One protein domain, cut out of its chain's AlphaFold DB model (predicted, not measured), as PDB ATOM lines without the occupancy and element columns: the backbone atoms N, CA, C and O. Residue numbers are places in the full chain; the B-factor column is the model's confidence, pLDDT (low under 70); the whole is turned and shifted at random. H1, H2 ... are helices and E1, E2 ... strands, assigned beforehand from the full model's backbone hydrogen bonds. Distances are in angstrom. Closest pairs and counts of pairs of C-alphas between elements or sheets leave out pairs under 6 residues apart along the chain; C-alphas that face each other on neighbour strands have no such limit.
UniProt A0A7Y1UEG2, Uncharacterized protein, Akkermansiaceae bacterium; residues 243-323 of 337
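This is residues 243 to 323 of the 337 residues of an uncharacterized protein of Akkermansiaceae bacterium (UniProt A0A7Y1UEG2). One antiparallel sheet of five strands curls and folds back on itself like part of a small barrel, with E1 and E5 facing E3 and E4 and with E2 as the hinge between these two leaves. The short helix H1 sits at one end of this fold, near the last residue of E1, and the long link after E1 first folds back beside that strand. The printed part has 81 residues, with five named strands and one named helix in the order E1 E2 E3 E4 H1 E5; the sheet runs E1 E5 E2 E3 E4, and the class is mostly strand. The whole is compact, with a radius of gyration of the C-alphas of 11.6 A, and rounded, with spans of 32 by 28 by 23 A.

E1, residues 243 to 250, is an edge strand and bends by 68 degrees at residue 246. Its antiparallel neighbour is E5, residues 316 to 323, with N 249 and O 318 2.8 A apart, within hydrogen-bond range. Residues 249 to 250 of E1 also pair with residues 253 to 254, antiparallel. E2, residues 268 to 275, is antiparallel to E5, with N 270 and O 319 3.0 A apart, and bends by 75 degrees at residue 272. E2 and E3, residues 287 to 293, form a hairpin, with N 275 and O 290 2.8 A apart. E3 and E4, residues 298 to 303, form another, with N 289 and O 301 2.9 A apart. E2, E3 and E4 make a meander, each strand the antiparallel neighbour of the one before. The closest C-alphas of the edge strands E1 and E4 are those of Asn 243 and Phe 301, 5.9 A apart, while E4 and E5 are apart. H1, residues 307 to 312, is on the sheet at a height of 8.7 A, only just over none of the strands, with 2 of its 6 C-alphas falling on E5. Its closest C-alpha pair with E2 is Leu 274 and Ala 312, 7.0 A. In H1 every O i to N i+4 pair is within hydrogen-bond range.

E1 begins at C-alpha 243, (168.089, 106.830, 201.390), and is 19.0 A long; E2 is also 19.0 A. E3 measures 20.1 A, E4 16.1 A and H1 8.6 A. E5, 21.5 A, ends at C-alpha 323, (169.887, 111.113, 201.171).

The C-alphas of Asp 284 and Asp 295, 34.0 A apart, are the two farthest apart. The links E1 to E2 and E2 to E3 are long. The printed part has no cut; its mean pLDDT is 94.5, and no printed residue is under 70.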
ATOM      1  N   ASN A 243     166.696 107.248 201.455       93.69
ATOM      2  CA  ASN A 243     168.089 106.830 201.390       93.69
ATOM      3  C   ASN A 243     168.336 106.102 200.070       93.69
ATOM      4  O   ASN A 243     167.925 104.959 199.891       93.69
ATOM      5  N   SER A 244     169.064 106.745 199.160       92.25
ATOM      6  CA  SER A 244     169.473 106.120 197.908       92.25
ATOM      7  C   SER A 244     170.681 105.225 198.166       92.25
ATOM      8  O   SER A 244     171.775 105.720 198.460       92.25
ATOM      9  N   LEU A 245     170.496 103.910 198.044       95.75
ATOM     10  CA  LEU A 245     171.590 102.942 198.118       95.75
ATOM     11  C   LEU A 245     172.561 103.178 196.959       95.75
ATOM     12  O   LEU A 245     172.167 103.161 195.799       95.75
ATOM     13  N   GLN A 246     173.835 103.386 197.287       96.12
ATOM     14  CA  GLN A 246     174.907 103.559 196.303       96.12
ATOM     15  C   GLN A 246     175.782 102.308 196.215       96.12
ATOM     16  O   GLN A 246     176.226 101.921 195.138       96.12
ATOM     17  N   ASP A 247     176.040 101.662 197.354       97.31
ATOM     18  CA  ASP A 247     176.788 100.410 197.414       97.31
ATOM     19  C   ASP A 247     176.428  99.633 198.687       97.31
ATOM     20  O   ASP A 247     176.160 100.215 199.738       97.31
ATOM     21  N   ILE A 248     176.483  98.307 198.624       97.94
ATOM     22  CA  ILE A 248     176.294  97.411 199.765       97.94
ATOM     23  C   ILE A 248     177.421  96.387 199.786       97.94
ATOM     24  O   ILE A 248     177.747  95.773 198.772       97.94
ATOM     25  N   ARG A 249     178.057  96.212 200.948       98.06
ATOM     26  CA  ARG A 249     179.272  95.400 201.075       98.06
ATOM     27  C   ARG A 249     179.200  94.372 202.190       98.06
ATOM     28  O   ARG A 249     178.792  94.690 203.302       98.06
ATOM     29  N   VAL A 250     179.743  93.181 201.936       97.81
ATOM     30  CA  VAL A 250     180.021  92.148 202.951       97.81
ATOM     31  C   VAL A 250     181.530  91.939 203.036       97.81
ATOM     32  O   VAL A 250     182.189  91.656 202.036       97.81
ATOM     33  N   GLY A 251     182.107  92.102 204.231       93.75
ATOM     34  CA  GLY A 251     183.555  91.935 204.434       93.75
ATOM     35  C   GLY A 251     184.412  92.850 203.545       93.75
ATOM     36  O   GLY A 251     185.489  92.453 203.107       93.75
ATOM     37  N   GLY A 252     183.910  94.047 203.220       93.31
ATOM     38  CA  GLY A 252     184.587  95.036 202.372       93.31
ATOM     39  C   GLY A 252     184.435  94.835 200.858       93.31
ATOM     40  O   GLY A 252     184.854  95.714 200.102       93.31
ATOM     41  N   LYS A 253     183.812  93.739 200.405       95.88
ATOM     42  CA  LYS A 253     183.515  93.474 198.987       95.88
ATOM     43  C   LYS A 253     182.092  93.908 198.652       95.88
ATOM     44  O   LYS A 253     181.187  93.588 199.418       95.88
ATOM     45  N   SER A 254     181.910  94.614 197.536       96.94
ATOM     46  CA  SER A 254     180.581  95.004 197.052       96.94
ATOM     47  C   SER A 254     179.774  93.793 196.594       96.94
ATOM     48  O   SER A 254     180.331  92.885 195.972       96.94
ATOM     49  N   LEU A 255     178.480  93.792 196.912       96.31
ATOM     50  CA  LEU A 255     177.516  92.836 196.369       96.31
ATOM     51  C   LEU A 255     177.061  93.238 194.963       96.31
ATOM     52  O   LEU A 255     176.770  92.353 194.177       96.31
ATOM     53  N   LEU A 256     177.143  94.527 194.606       93.12
ATOM     54  CA  LEU A 256     176.866  95.026 193.251       93.12
ATOM     55  C   LEU A 256     177.966  94.648 192.237       93.12
ATOM     56  O   LEU A 256     177.872  94.959 191.051       93.12
ATOM     57  N   GLY A 257     179.044  93.998 192.689       89.81
ATOM     58  CA  GLY A 257     180.095  93.467 191.826       89.81
ATOM     59  C   GLY A 257     180.788  94.544 190.989       89.81
ATOM     60  O   GLY A 257     181.312  95.521 191.524       89.81
ATOM     61  N   GLU A 258     180.833  94.341 189.672       88.69
ATOM     62  CA  GLU A 258     181.431  95.291 188.723       88.69
ATOM     63  C   GLU A 258     180.578  96.545 188.487       88.69
ATOM     64  O   GLU A 258     181.106  97.562 188.039       88.69
ATOM     65  N   TYR A 259     179.290  96.494 188.839       87.12
ATOM     66  CA  TYR A 259     178.367  97.626 188.751       87.12
ATOM     67  C   TYR A 259     178.494  98.576 189.946       87.12
ATOM     68  O   TYR A 259     177.906  99.657 189.940       87.12
ATOM     69  N   ALA A 260     179.276  98.198 190.962       90.50
ATOM     70  CA  ALA A 260     179.517  99.028 192.127       90.50
ATOM     71  C   ALA A 260     180.189 100.352 191.719       90.50
ATOM     72  O   ALA A 260     181.294 100.340 191.153       90.50
ATOM     73  N   PRO A 261     179.584 101.508 192.031       90.56
ATOM     74  CA  PRO A 261     180.210 102.786 191.750       90.56
ATOM     75  C   PRO A 261     181.472 102.973 192.605       90.56
ATOM     76  O   PRO A 261     181.682 102.341 193.647       90.56
ATOM     77  N   LYS A 262     182.354 103.878 192.170       93.62
ATOM     78  CA  LYS A 262     183.509 104.270 192.987       93.62
ATOM     79  C   LYS A 262     183.007 104.961 194.251       93.62
ATOM     80  O   LYS A 262     182.221 105.896 194.154       93.62
ATOM     81  N   LEU A 263     183.504 104.531 195.414       93.06
ATOM     82  CA  LEU A 263     183.118 105.128 196.692       93.06
ATOM     83  C   LEU A 263     183.379 106.635 196.700       93.06
ATOM     84  O   LEU A 263     184.498 107.073 196.414       93.06
ATOM     85  N   HIS A 264     182.361 107.394 197.092       92.25
ATOM     86  CA  HIS A 264     182.447 108.836 197.260       92.25
ATOM     87  C   HIS A 264     182.628 109.204 198.746       92.25
ATOM     88  O   HIS A 264     181.983 108.596 199.603       92.25
ATOM     89  N   PRO A 265     183.489 110.182 199.094       91.81
ATOM     90  CA  PRO A 265     183.732 110.564 200.490       91.81
ATOM     91  C   PRO A 265     182.524 111.201 201.189       91.81
ATOM     92  O   PRO A 265     182.474 111.198 202.415       91.81
ATOM     93  N   GLU A 266     181.569 111.737 200.430       93.50
ATOM     94  CA  GLU A 266     180.366 112.385 200.978       93.50
ATOM     95  C   GLU A 266     179.241 111.396 201.303       93.50
ATOM     96  O   GLU A 266     178.278 111.756 201.979       93.50
ATOM     97  N   TRP A 267     179.362 110.138 200.865       96.75
ATOM     98  CA  TRP A 267     178.359 109.128 201.171       96.75
ATOM     99  C   TRP A 267     178.334 108.804 202.656       96.75
ATOM    100  O   TRP A 267     179.358 108.535 203.296       96.75
ATOM    101  N   LYS A 268     177.117 108.768 203.192       97.25
ATOM    102  CA  LYS A 268     176.854 108.238 204.521       97.25
ATOM    103  C   LYS A 268     177.046 106.725 204.489       97.25
ATOM    104  O   LYS A 268     176.997 106.083 203.439       97.25
ATOM    105  N   LYS A 269     177.282 106.143 205.664       96.94
ATOM    106  CA  LYS A 269     177.403 104.692 205.806       96.94
ATOM    107  C   LYS A 269     176.695 104.190 207.051       96.94
ATOM    108  O   LYS A 269     176.802 104.802 208.111       96.94
ATOM    109  N   ILE A 270     176.062 103.033 206.931       98.00
ATOM    110  CA  ILE A 270     175.536 102.257 208.054       98.00
ATOM    111  C   ILE A 270     176.133 100.855 208.001       98.00
ATOM    112  O   ILE A 270     176.331 100.289 206.928       98.00
ATOM    113  N   THR A 271     176.486 100.299 209.157       98.31
ATOM    114  CA  THR A 271     176.914  98.899 209.268       98.31
ATOM    115  C   THR A 271     175.987  98.176 210.222       98.31
ATOM    116  O   THR A 271     175.812  98.609 211.360       98.31
ATOM    117  N   GLY A 272     175.388  97.088 209.755       98.31
ATOM    118  CA  GLY A 272     174.309  96.424 210.470       98.31
ATOM    119  C   GLY A 272     173.883  95.120 209.818       98.31
ATOM    120  O   GLY A 272     174.513  94.657 208.872       98.31
ATOM    121  N   THR A 273     172.830  94.508 210.343       98.62
ATOM    122  CA  THR A 273     172.272  93.262 209.806       98.62
ATOM    123  C   THR A 273     171.315  93.568 208.662       98.62
ATOM    124  O   THR A 273     170.367  94.323 208.869       98.62
ATOM    125  N   LEU A 274     171.547  92.963 207.493       98.56
ATOM    126  CA  LEU A 274     170.654  93.044 206.335       98.56
ATOM    127  C   LEU A 274     169.389  92.201 206.553       98.56
ATOM    128  O   LEU A 274     169.480  91.052 206.991       98.56
ATOM    129  N   ARG A 275     168.227  92.754 206.213       98.38
ATOM    130  CA  ARG A 275     166.916  92.088 206.147       98.38
ATOM    131  C   ARG A 275     166.178  92.525 204.877       98.38
ATOM    132  O   ARG A 275     166.598  93.480 204.232       98.38
ATOM    133  N   GLY A 276     165.100  91.829 204.522       96.31
ATOM    134  CA  GLY A 276     164.283  92.124 203.331       96.31
ATOM    135  C   GLY A 276     164.746  91.404 202.059       96.31
ATOM    136  O   GLY A 276     163.927  91.074 201.219       96.31
ATOM    137  N   ALA A 277     166.017  90.996 201.981       97.38
ATOM    138  CA  ALA A 277     166.573  90.255 200.844       97.38
ATOM    139  C   ALA A 277     166.289  88.736 200.893       97.38
ATOM    140  O   ALA A 277     167.205  87.918 200.862       97.38
ATOM    141  N   GLY A 278     165.034  88.324 201.089       96.69
ATOM    142  CA  GLY A 278     164.668  86.901 201.203       96.69
ATOM    143  C   GLY A 278     164.763  86.126 199.886       96.69
ATOM    144  O   GLY A 278     165.123  84.949 199.885       96.69
ATOM    145  N   GLU A 279     164.466  86.809 198.790       96.12
ATOM    146  CA  GLU A 279     164.417  86.295 197.427       96.12
ATOM    147  C   GLU A 279     164.837  87.395 196.445       96.12
ATOM    148  O   GLU A 279     164.962  88.554 196.835       96.12
ATOM    149  N   GLU A 280     165.128  87.012 195.203       96.69
ATOM    150  CA  GLU A 280     165.449  87.966 194.137       96.69
ATOM    151  C   GLU A 280     164.198  88.751 193.738       96.69
ATOM    152  O   GLU A 280     163.092  88.202 193.738       96.69
ATOM    153  N   THR A 281     164.379  90.010 193.340       90.94
ATOM    154  CA  THR A 281     163.270  90.835 192.860       90.94
ATOM    155  C   THR A 281     162.674  90.226 191.596       90.94
ATOM    156  O   THR A 281     163.341  90.092 190.570       90.94
ATOM    157  N   ALA A 282     161.404  89.828 191.677       83.94
ATOM    158  CA  ALA A 282     160.715  89.132 190.592       83.94
ATOM    159  C   ALA A 282     160.046  90.077 189.577       83.94
ATOM    160  O   ALA A 282     159.663  89.632 188.495       83.94
ATOM    161  N   GLY A 283     159.854  91.349 189.942       78.38
ATOM    162  CA  GLY A 283     159.152  92.351 189.141       78.38
ATOM    163  C   GLY A 283     160.057  93.459 188.601       78.38
ATOM    164  O   GLY A 283     161.255  93.498 188.861       78.38
ATOM    165  N   ASP A 284     159.446  94.389 187.869       71.31
ATOM    166  CA  ASP A 284     160.128  95.565 187.308       71.31
ATOM    167  C   ASP A 284     160.272  96.721 188.316       71.31
ATOM    168  O   ASP A 284     160.858  97.754 187.998       71.31
ATOM    169  N   LEU A 285     159.728  96.562 189.525       76.88
ATOM    170  CA  LEU A 285     159.840  97.527 190.616       76.88
ATOM    171  C   LEU A 285     160.840  97.025 191.664       76.88
ATOM    172  O   LEU A 285     160.896  95.816 191.895       76.88
ATOM    173  N   PRO A 286     161.614  97.926 192.293       85.62
ATOM    174  CA  PRO A 286     162.532  97.559 193.363       85.62
ATOM    175  C   PRO A 286     161.782  97.051 194.602       85.62
ATOM    176  O   PRO A 286     160.641  97.434 194.855       85.62
ATOM    177  N   ASP A 287     162.466  96.235 195.401       91.44
ATOM    178  CA  ASP A 287     161.986  95.757 196.697       91.44
ATOM    179  C   ASP A 287     162.639  96.528 197.850       91.44
ATOM    180  O   ASP A 287     163.673  97.188 197.703       91.44
ATOM    181  N   GLU A 288     162.055  96.399 199.039       95.69
ATOM    182  CA  GLU A 288     162.574  97.018 200.252       95.69
ATOM    183  C   GLU A 288     163.592  96.115 200.967       95.69
ATOM    184  O   GLU A 288     163.316  94.964 201.322       95.69
ATOM    185  N   ILE A 289     164.763  96.673 201.275       97.69
ATOM    186  CA  ILE A 289     165.719  96.083 202.211       97.69
ATOM    187  C   ILE A 289     165.941  96.988 203.417       97.69
ATOM    188  O   ILE A 289     165.873  98.215 203.353       97.69
ATOM    189  N   THR A 290     166.287  96.368 204.539       98.06
ATOM    190  CA  THR A 290     166.507  97.064 205.805       98.06
ATOM    191  C   THR A 290     167.883  96.730 206.370       98.06
ATOM    192  O   THR A 290     168.292  95.568 206.382       98.06
ATOM    193  N   VAL A 291     168.588  97.729 206.906       98.44
ATOM    194  CA  VAL A 291     169.824  97.529 207.675       98.44
ATOM    195  C   VAL A 291     169.652  98.063 209.088       98.44
ATOM    196  O   VAL A 291     169.472  99.263 209.286       98.44
ATOM    197  N   THR A 292     169.772  97.170 210.071       98.31
ATOM    198  CA  THR A 292     169.729  97.524 211.499       98.31
ATOM    199  C   THR A 292     171.129  97.461 212.104       98.31
ATOM    200  O   THR A 292     171.739  96.386 212.148       98.31
ATOM    201  N   SER A 293     171.661  98.593 212.562       97.50
ATOM    202  CA  SER A 293     172.961  98.677 213.237       97.50
ATOM    203  C   SER A 293     172.925  98.089 214.651       97.50
ATOM    204  O   SER A 293     171.871  97.817 215.221       97.50
ATOM    205  N   GLY A 294     174.107  97.853 215.231       92.44
ATOM    206  CA  GLY A 294     174.238  97.219 216.551       92.44
ATOM    207  C   GLY A 294     173.671  98.032 217.722       92.44
ATOM    208  O   GLY A 294     173.408  97.465 218.777       92.44
ATOM    209  N   ASP A 295     173.470  99.336 217.538       94.00
ATOM    210  CA  ASP A 295     172.802 100.244 218.480       94.00
ATOM    211  C   ASP A 295     171.276 100.324 218.268       94.00
ATOM    212  O   ASP A 295     170.588 101.016 219.015       94.00
ATOM    213  N   GLY A 296     170.739  99.595 217.284       94.06
ATOM    214  CA  GLY A 296     169.312  99.513 216.985       94.06
ATOM    215  C   GLY A 296     168.804 100.517 215.946       94.06
ATOM    216  O   GLY A 296     167.638 100.416 215.559       94.06
ATOM    217  N   ALA A 297     169.635 101.446 215.453       94.94
ATOM    218  CA  ALA A 297     169.214 102.331 214.368       94.94
ATOM    219  C   ALA A 297     168.923 101.517 213.098       94.94
ATOM    220  O   ALA A 297     169.617 100.550 212.784       94.94
ATOM    221  N   THR A 298     167.860 101.880 212.388       96.62
ATOM    222  CA  THR A 298     167.363 101.118 211.242       96.62
ATOM    223  C   THR A 298     167.178 102.048 210.056       96.62
ATOM    224  O   THR A 298     166.547 103.091 210.199       96.62
ATOM    225  N   LEU A 299     167.738 101.671 208.906       96.44
ATOM    226  CA  LEU A 299     167.545 102.369 207.637       96.44
ATOM    227  C   LEU A 299     166.936 101.433 206.603       96.44
ATOM    228  O   LEU A 299     167.271 100.247 206.555       96.44
ATOM    229  N   VAL A 300     166.069 102.012 205.786       95.50
ATOM    230  CA  VAL A 300     165.331 101.360 204.712       95.50
ATOM    231  C   VAL A 300     165.865 101.859 203.372       95.50
ATOM    232  O   VAL A 300     166.199 103.041 203.247       95.50
ATOM    233  N   PHE A 301     165.972 100.953 202.402       95.31
ATOM    234  CA  PHE A 301     166.428 101.231 201.044       95.31
ATOM    235  C   PHE A 301     165.560 100.464 200.047       95.31
ATOM    236  O   PHE A 301     165.337  99.270 200.237       95.31
ATOM    237  N   GLU A 302     165.148 101.119 198.968       92.19
ATOM    238  CA  GLU A 302     164.530 100.457 197.816       92.19
ATOM    239  C   GLU A 302     165.616 100.082 196.800       92.19
ATOM    240  O   GLU A 302     166.443 100.914 196.412       92.19
ATOM    241  N   THR A 303     165.674  98.810 196.402       93.50
ATOM    242  CA  THR A 303     166.656  98.321 195.429       93.50
ATOM    243  C   THR A 303     166.205  97.022 194.763       93.50
ATOM    244  O   THR A 303     165.376  96.293 195.297       93.50
ATOM    245  N   PHE A 304     166.774  96.702 193.603       92.81
ATOM    246  CA  PHE A 304     166.597  95.385 192.994       92.81
ATOM    247  C   PHE A 304     167.496  94.375 193.711       92.81
ATOM    248  O   PHE A 304     168.721  94.518 193.734       92.81
ATOM    249  N   ILE A 305     166.882  93.359 194.308       95.75
ATOM    250  CA  ILE A 305     167.567  92.322 195.069       95.75
ATOM    251  C   ILE A 305     168.110  91.274 194.100       95.75
ATOM    252  O   ILE A 305     167.359  90.627 193.371       95.75
ATOM    253  N   ASP A 306     169.426  91.075 194.134       93.69
ATOM    254  CA  ASP A 306     170.137  90.078 193.333       93.69
ATOM    255  C   ASP A 306     170.535  88.834 194.169       93.69
ATOM    256  O   ASP A 306     170.439  88.843 195.408       93.69
ATOM    257  N   PRO A 307     171.047  87.752 193.542       96.75
ATOM    258  CA  PRO A 307     171.480  86.559 194.271       96.75
ATOM    259  C   PRO A 307     172.542  86.822 195.354       96.75
ATOM    260  O   PRO A 307     172.613  86.095 196.350       96.75
ATOM    261  N   ALA A 308     173.400  87.836 195.178       96.75
ATOM    262  CA  ALA A 308     174.446  88.172 196.138       96.75
ATOM    263  C   ALA A 308     173.861  88.837 197.392       96.75
ATOM    264  O   ALA A 308     174.308  88.538 198.506       96.75
ATOM    265  N   MET A 309     172.836  89.677 197.232       97.44
ATOM    266  CA  MET A 309     172.055  90.249 198.327       97.44
ATOM    267  C   MET A 309     171.241  89.182 199.059       97.44
ATOM    268  O   MET A 309     171.288  89.141 200.291       97.44
ATOM    269  N   VAL A 310     170.596  88.256 198.337       98.12
ATOM    270  CA  VAL A 310     169.890  87.114 198.954       98.12
ATOM    271  C   VAL A 310     170.841  86.288 199.816       98.12
ATOM    272  O   VAL A 310     170.573  86.004 200.985       98.12
ATOM    273  N   ALA A 311     172.025  85.967 199.287       97.69
ATOM    274  CA  ALA A 311     173.053  85.253 200.038       97.69
ATOM    275  C   ALA A 311     173.594  86.051 201.241       97.69
ATOM    276  O   ALA A 311     174.196  85.460 202.147       97.69
ATOM    277  N   ALA A 312     173.434  87.376 201.252       98.06
ATOM    278  CA  ALA A 312     173.829  88.262 202.341       98.06
ATOM    279  C   ALA A 312     172.719  88.503 203.379       98.06
ATOM    280  O   ALA A 312     173.006  89.073 204.434       98.06
ATOM    281  N   ASN A 313     171.488  88.055 203.133       98.31
ATOM    282  CA  ASN A 313     170.370  88.256 204.046       98.31
ATOM    283  C   ASN A 313     170.655  87.664 205.437       98.31
ATOM    284  O   ASN A 313     171.170  86.552 205.581       98.31
ATOM    285  N   GLY A 314     170.370  88.440 206.482       98.06
ATOM    286  CA  GLY A 314     170.699  88.114 207.869       98.06
ATOM    287  C   GLY A 314     172.178  88.265 208.248       98.06
ATOM    288  O   GLY A 314     172.526  88.009 209.401       98.06
ATOM    289  N   LYS A 315     173.064  88.679 207.330       98.38
ATOM    290  CA  LYS A 315     174.488  88.928 207.619       98.38
ATOM    291  C   LYS A 315     174.756  90.401 207.896       98.38
ATOM    292  O   LYS A 315     173.971  91.282 207.551       98.38
ATOM    293  N   THR A 316     175.911  90.669 208.504       98.38
ATOM    294  CA  THR A 316     176.409  92.035 208.665       98.38
ATOM    295  C   THR A 316     176.891  92.591 207.328       98.38
ATOM    296  O   THR A 316     177.786  92.021 206.698       98.38
ATOM    297  N   VAL A 317     176.325  93.727 206.937       98.56
ATOM    298  CA  VAL A 317     176.667  94.496 205.740       98.56
ATOM    299  C   VAL A 317     177.093  95.910 206.121       98.56
ATOM    300  O   VAL A 317     176.683  96.429 207.159       98.56
ATOM    301  N   THR A 318     177.884  96.547 205.263       98.38
ATOM    302  CA  THR A 318     178.086  98.000 205.264       98.38
ATOM    303  C   THR A 318     177.420  98.569 204.020       98.38
ATOM    304  O   THR A 318     177.838  98.245 202.909       98.38
ATOM    305  N   VAL A 319     176.407  99.410 204.205       98.06
ATOM    306  CA  VAL A 319     175.736 100.137 203.122       98.06
ATOM    307  C   VAL A 319     176.286 101.551 203.056       98.06
ATOM    308  O   VAL A 319     176.417 102.208 204.091       98.06
ATOM    309  N   TYR A 320     176.601 101.996 201.846       98.00
ATOM    310  CA  TYR A 320     176.914 103.374 201.500       98.00
ATOM    311  C   TYR A 320     175.716 103.974 200.782       98.00
ATOM    312  O   TYR A 320     175.163 103.361 199.867       98.00
ATOM    313  N   TYR A 321     175.313 105.159 201.212       97.00
ATOM    314  CA  TYR A 321     174.103 105.794 200.726       97.00
ATOM    315  C   TYR A 321     174.222 107.310 200.765       97.00
ATOM    316  O   TYR A 321     175.054 107.879 201.479       97.00
ATOM    317  N   GLU A 322     173.345 107.962 200.025       95.06
ATOM    318  CA  GLU A 322     173.131 109.399 200.112       95.06
ATOM    319  C   GLU A 322     171.636 109.674 200.287       95.06
ATOM    320  O   GLU A 322     170.817 108.985 199.672       95.06
ATOM    321  N   PRO A 323     171.257 110.637 201.140       90.25
ATOM    322  CA  PRO A 323     169.887 111.113 201.171       90.25
ATOM    323  C   PRO A 323     169.540 111.791 199.852       90.25
ATOM    324  O   PRO A 323     170.323 112.593 199.339       90.25
TER     325      PRO A 323